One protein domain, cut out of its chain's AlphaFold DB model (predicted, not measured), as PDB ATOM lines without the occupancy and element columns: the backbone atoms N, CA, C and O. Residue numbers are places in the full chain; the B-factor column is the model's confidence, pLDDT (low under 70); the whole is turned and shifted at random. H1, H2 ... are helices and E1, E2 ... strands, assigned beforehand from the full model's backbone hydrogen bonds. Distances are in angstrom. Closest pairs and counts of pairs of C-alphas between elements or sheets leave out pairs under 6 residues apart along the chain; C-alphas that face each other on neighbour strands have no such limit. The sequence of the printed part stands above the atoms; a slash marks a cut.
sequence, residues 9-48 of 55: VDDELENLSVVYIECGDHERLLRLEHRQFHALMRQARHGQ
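AT A GLANCE: This is residues 9 to 48 of the 55 residues of an uncharacterized protein of Hydrogenophaga sp. T4 (UniProt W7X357). A two-stranded hairpin, E1 and E2, makes one end of an elongated model; a small head with helices H1 and H2 and short strand E3 makes the other. The printed part has 40 residues, with named elements in the order H1, E1, E2, H2, E3, mixed in class. The sheet E1 - E2 is antiparallel. The whole is only just loose, close to compact, with a radius of gyration of the C-alphas of 10.8 A and spans of 30 by 16 by 15 A.

HOW THE PARTS SIT: Residues 9 to 10 pair, parallel, with residues 46 to 47 of E3, residues 45 to 47. H1, residues 11 to 14, and H2, residues 34 to 41, only just touch, with 3 pairs of C-alphas within 8 A, the closest Glu 14 and His 38 at 6.7 A. E1, residues 18 to 22, and E2, residues 29 to 33, form a hairpin at 156 degrees; N 19 and O 32 are 2.9 A apart, within hydrogen-bond range. In H2 every O i to N i+4 pair is within hydrogen-bond range; H1 is too short for one.

IN THESE COORDINATES: H1 spans 5.0 A from C-alpha 11 at (-23.099, 54.214, -15.525), E1 13.6 A, E2 12.8 A, H2 10.3 A, and E3 6.8 A to C-alpha 47 at (-27.658, 56.918, -15.481).

THE WHOLE: The C-alphas farthest apart, of Glu 27 and Gly 47, are 30.4 A apart. The printed part has no cut and no long link, and no printed residue is under 70 in pLDDT.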
ATOM      1  N   VAL A   9     -29.517  50.860 -14.033       95.75
ATOM      2  CA  VAL A   9     -28.100  50.511 -13.899       95.75
ATOM      3  C   VAL A   9     -27.284  51.787 -13.824       95.75
ATOM      4  O   VAL A   9     -27.533  52.724 -14.582       95.75
ATOM      5  N   ASP A  10     -26.346  51.831 -12.880       96.50
ATOM      6  CA  ASP A  10     -25.450  52.974 -12.755       96.50
ATOM      7  C   ASP A  10     -24.386  52.949 -13.859       96.50
ATOM      8  O   ASP A  10     -23.826  51.892 -14.162       96.50
ATOM      9  N   ASP A  11     -24.097  54.102 -14.459       96.00
ATOM     10  CA  ASP A  11     -23.099  54.214 -15.525       96.00
ATOM     11  C   ASP A  11     -21.691  53.812 -15.060       96.00
ATOM     12  O   ASP A  11     -20.914  53.281 -15.854       96.00
ATOM     13  N   GLU A  12     -21.334  54.017 -13.789       94.88
ATOM     14  CA  GLU A  12     -20.050  53.551 -13.255       94.88
ATOM     15  C   GLU A  12     -19.962  52.019 -13.296       94.88
ATOM     16  O   GLU A  12     -18.940  51.469 -13.708       94.88
ATOM     17  N   LEU A  13     -21.059  51.327 -12.965       94.94
ATOM     18  CA  LEU A  13     -21.147  49.866 -12.986       94.94
ATOM     19  C   LEU A  13     -21.081  49.304 -14.416       94.94
ATOM     20  O   LEU A  13     -20.400  48.306 -14.648       94.94
ATOM     21  N   GLU A  14     -21.745  49.956 -15.374       96.00
ATOM     22  CA  GLU A  14     -21.701  49.588 -16.799       96.00
ATOM     23  C   GLU A  14     -20.279  49.678 -17.374       96.00
ATOM     24  O   GLU A  14     -19.879  48.845 -18.186       96.00
ATOM     25  N   ASN A  15     -19.485  50.651 -16.921       96.25
ATOM     26  CA  ASN A  15     -18.127  50.881 -17.415       96.25
ATOM     27  C   ASN A  15     -17.066  49.940 -16.813       96.25
ATOM     28  O   ASN A  15     -15.902  49.980 -17.227       96.25
ATOM     29  N   LEU A  16     -17.427  49.075 -15.858       97.69
ATOM     30  CA  LEU A  16     -16.490  48.107 -15.291       97.69
ATOM     31  C   LEU A  16     -16.158  46.991 -16.287       97.69
ATOM     32  O   LEU A  16     -17.016  46.446 -16.980       97.69
ATOM     33  N   SER A  17     -14.888  46.579 -16.302       98.12
ATOM     34  CA  SER A  17     -14.419  45.461 -17.130       98.12
ATOM     35  C   SER A  17     -14.973  44.108 -16.671       98.12
ATOM     36  O   SER A  17     -15.144  43.195 -17.487       98.12
ATOM     37  N   VAL A  18     -15.249  43.974 -15.370       98.31
ATOM     38  CA  VAL A  18     -15.783  42.774 -14.725       98.31
ATOM     39  C   VAL A  18     -16.764  43.176 -13.628       98.31
ATOM     40  O   VAL A  18     -16.450  44.035 -12.807       98.31
ATOM     41  N   VAL A  19     -17.907  42.494 -13.572       97.19
ATOM     42  CA  VAL A  19     -18.908  42.616 -12.505       97.19
ATOM     43  C   VAL A  19     -19.067  41.264 -11.809       97.19
ATOM     44  O   VAL A  19     -19.088  40.222 -12.466       97.19
ATOM     45  N   TYR A  20     -19.183  41.277 -10.481       97.06
ATOM     46  CA  TYR A  20     -19.489  40.094  -9.676       97.06
ATOM     47  C   TYR A  20     -20.891  40.221  -9.078       97.06
ATOM     48  O   TYR A  20     -21.242  41.279  -8.560       97.06
ATOM     49  N   ILE A  21     -21.682  39.153  -9.155       95.00
ATOM     50  CA  ILE A  21     -23.039  39.091  -8.599       95.00
ATOM     51  C   ILE A  21     -23.097  37.959  -7.572       95.00
ATOM     52  O   ILE A  21     -22.677  36.840  -7.866       95.00
ATOM     53  N   GLU A  22     -23.632  38.251  -6.389       95.00
ATOM     54  CA  GLU A  22     -23.914  37.251  -5.355       95.00
ATOM     55  C   GLU A  22     -25.026  36.295  -5.797       95.00
ATOM     56  O   GLU A  22     -26.102  36.725  -6.218       95.00
ATOM     57  N   CYS A  23     -24.780  34.989  -5.677       91.25
ATOM     58  CA  CYS A  23     -25.730  33.949  -6.084       91.25
ATOM     59  C   CYS A  23     -26.781  33.619  -5.008       91.25
ATOM     60  O   CYS A  23     -27.664  32.796  -5.247       91.25
ATOM     61  N   GLY A  24     -26.691  34.244  -3.828       91.12
ATOM     62  CA  GLY A  24     -27.588  34.009  -2.691       91.12
ATOM     63  C   GLY A  24     -27.209  32.813  -1.809       91.12
ATOM     64  O   GLY A  24     -27.896  32.556  -0.826       91.12
ATOM     65  N   ASP A  25     -26.121  32.105  -2.129       92.75
ATOM     66  CA  ASP A  25     -25.547  31.033  -1.304       92.75
ATOM     67  C   ASP A  25     -24.423  31.519  -0.368       92.75
ATOM     68  O   ASP A  25     -23.891  30.722   0.396       92.75
ATOM     69  N   HIS A  26     -24.080  32.816  -0.400       91.31
ATOM     70  CA  HIS A  26     -23.007  33.464   0.378       91.31
ATOM     71  C   HIS A  26     -21.602  32.860   0.206       91.31
ATOM     72  O   HIS A  26     -20.672  33.237   0.917       91.31
ATOM     73  N   GLU A  27     -21.431  31.937  -0.736       94.12
ATOM     74  CA  GLU A  27     -20.175  31.228  -0.969       94.12
ATOM     75  C   GLU A  27     -19.638  31.478  -2.376       94.12
ATOM     76  O   GLU A  27     -18.438  31.321  -2.621       94.12
ATOM     77  N   ARG A  28     -20.512  31.842  -3.325       95.00
ATOM     78  CA  ARG A  28     -20.164  31.904  -4.741       95.00
ATOM     79  C   ARG A  28     -20.589  33.215  -5.376       95.00
ATOM     80  O   ARG A  28     -21.713  33.685  -5.237       95.00
ATOM     81  N   LEU A  29     -19.679  33.726  -6.201       97.25
ATOM     82  CA  LEU A  29     -19.897  34.895  -7.038       97.25
ATOM     83  C   LEU A  29     -19.960  34.488  -8.506       97.25
ATOM     84  O   LEU A  29     -19.058  33.823  -9.024       97.25
ATOM     85  N   LEU A  30     -20.992  34.952  -9.205       95.38
ATOM     86  CA  LEU A  30     -21.027  34.917 -10.658       95.38
ATOM     87  C   LEU A  30     -20.153  36.048 -11.199       95.38
ATOM     88  O   LEU A  30     -20.460  37.222 -11.003       95.38
ATOM     89  N   ARG A  31     -19.081  35.693 -11.906       97.62
ATOM     90  CA  ARG A  31     -18.204  36.649 -12.587       97.62
ATOM     91  C   ARG A  31     -18.677  36.882 -14.020       97.62
ATOM     92  O   ARG A  31     -18.712  35.938 -14.808       97.62
ATOM     93  N   LEU A  32     -18.951  38.133 -14.369       97.94
ATOM     94  CA  LEU A  32     -19.346  38.558 -15.710       97.94
ATOM     95  C   LEU A  32     -18.309  39.515 -16.290       97.94
ATOM     96  O   LEU A  32     -17.922  40.486 -15.648       97.94
ATOM     97  N   GLU A  33     -17.876  39.265 -17.519       98.44
ATOM     98  CA  GLU A  33     -17.166  40.271 -18.311       98.44
ATOM     99  C   GLU A  33     -18.127  41.392 -18.723       98.44
ATOM    100  O   GLU A  33     -19.325  41.147 -18.892       98.44
ATOM    101  N   HIS A  34     -17.595  42.590 -18.982       97.88
ATOM    102  CA  HIS A  34     -18.361  43.758 -19.436       97.88
ATOM    103  C   HIS A  34     -19.414  43.408 -20.501       97.88
ATOM    104  O   HIS A  34     -20.595  43.670 -20.319       97.88
ATOM    105  N   ARG A  35     -19.029  42.702 -21.575       98.00
ATOM    106  CA  ARG A  35     -19.957  42.308 -22.655       98.00
ATOM    107  C   ARG A  35     -21.142  41.457 -22.182       98.00
ATOM    108  O   ARG A  35     -22.222  41.537 -22.759       98.00
ATOM    109  N   GLN A  36     -20.936  40.617 -21.169       97.62
ATOM    110  CA  GLN A  36     -21.975  39.746 -20.619       97.62
ATOM    111  C   GLN A  36     -22.914  40.551 -19.724       97.62
ATOM    112  O   GLN A  36     -24.129  40.393 -19.824       97.62
ATOM    113  N   PHE A  37     -22.355  41.438 -18.899       96.81
ATOM    114  CA  PHE A  37     -23.130  42.360 -18.075       96.81
ATOM    115  C   PHE A  37     -23.955  43.326 -18.938       96.81
ATOM    116  O   PHE A  37     -25.174  43.380 -18.790       96.81
ATOM    117  N   HIS A  38     -23.331  43.966 -19.929       96.19
ATOM    118  CA  HIS A  38     -23.997  44.815 -20.916       96.19
ATOM    119  C   HIS A  38     -25.150  44.074 -21.599       96.19
ATOM    120  O   HIS A  38     -26.286  44.541 -21.625       96.19
ATOM    121  N   ALA A  39     -24.906  42.864 -22.117       96.19
ATOM    122  CA  ALA A  39     -25.949  42.086 -22.780       96.19
ATOM    123  C   ALA A  39     -27.134  41.771 -21.850       96.19
ATOM    124  O   ALA A  39     -28.285  41.790 -22.304       96.19
ATOM    125  N   LEU A  40     -26.859  41.497 -20.570       94.44
ATOM    126  CA  LEU A  40     -27.861  41.243 -19.534       94.44
ATOM    127  C   LEU A  40     -28.691  42.498 -19.222       94.44
ATOM    128  O   LEU A  40     -29.912  42.395 -19.064       94.44
ATOM    129  N   MET A  41     -28.038  43.661 -19.189       95.38
ATOM    130  CA  MET A  41     -28.596  44.930 -18.719       95.38
ATOM    131  C   MET A  41     -29.046  45.898 -19.811       95.38
ATOM    132  O   MET A  41     -29.737  46.852 -19.491       95.38
ATOM    133  N   ARG A  42     -28.791  45.630 -21.097       93.81
ATOM    134  CA  ARG A  42     -29.055  46.543 -22.234       93.81
ATOM    135  C   ARG A  42     -30.465  47.150 -22.343       93.81
ATOM    136  O   ARG A  42     -30.681  48.049 -23.144       93.81
ATOM    137  N   GLN A  43     -31.455  46.570 -21.664       93.75
ATOM    138  CA  GLN A  43     -32.846  47.045 -21.658       93.75
ATOM    139  C   GLN A  43     -33.187  47.880 -20.413       93.75
ATOM    140  O   GLN A  43     -34.267  48.464 -20.358       93.75
ATOM    141  N   ALA A  44     -32.308  47.902 -19.412       95.06
ATOM    142  CA  ALA A  44     -32.433  48.736 -18.232       95.06
ATOM    143  C   ALA A  44     -32.191  50.203 -18.596       95.06
ATOM    144  O   ALA A  44     -31.575  50.530 -19.611       95.06
ATOM    145  N   ARG A  45     -32.682  51.108 -17.752       95.19
ATOM    146  CA  ARG A  45     -32.334  52.525 -17.867       95.19
ATOM    147  C   ARG A  45     -30.948  52.743 -17.276       95.19
ATOM    148  O   ARG A  45     -30.672  52.243 -16.193       95.19
ATOM    149  N   HIS A  46     -30.122  53.512 -17.965       95.88
ATOM    150  CA  HIS A  46     -28.780  53.869 -17.514       95.88
ATOM    151  C   HIS A  46     -28.760  55.304 -16.973       95.88
ATOM    152  O   HIS A  46     -29.564  56.141 -17.405       95.88
ATOM    153  N   GLY A  47     -27.887  55.577 -16.008       95.44
ATOM    154  CA  GLY A  47     -27.658  56.918 -15.481       95.44
ATOM    155  C   GLY A  47     -26.721  56.927 -14.279       95.44
ATOM    156  O   GLY A  47     -26.373  55.884 -13.744       95.44
ATOM    157  N   GLN A  48     -26.346  58.113 -13.812       94.56
ATOM    158  CA  GLN A  48     -25.490  58.288 -12.637       94.56
ATOM    159  C   GLN A  48     -26.349  58.622 -11.418       94.56
ATOM    160  O   GLN A  48     -26.957  59.695 -11.356       94.56
TER     161      GLN A  48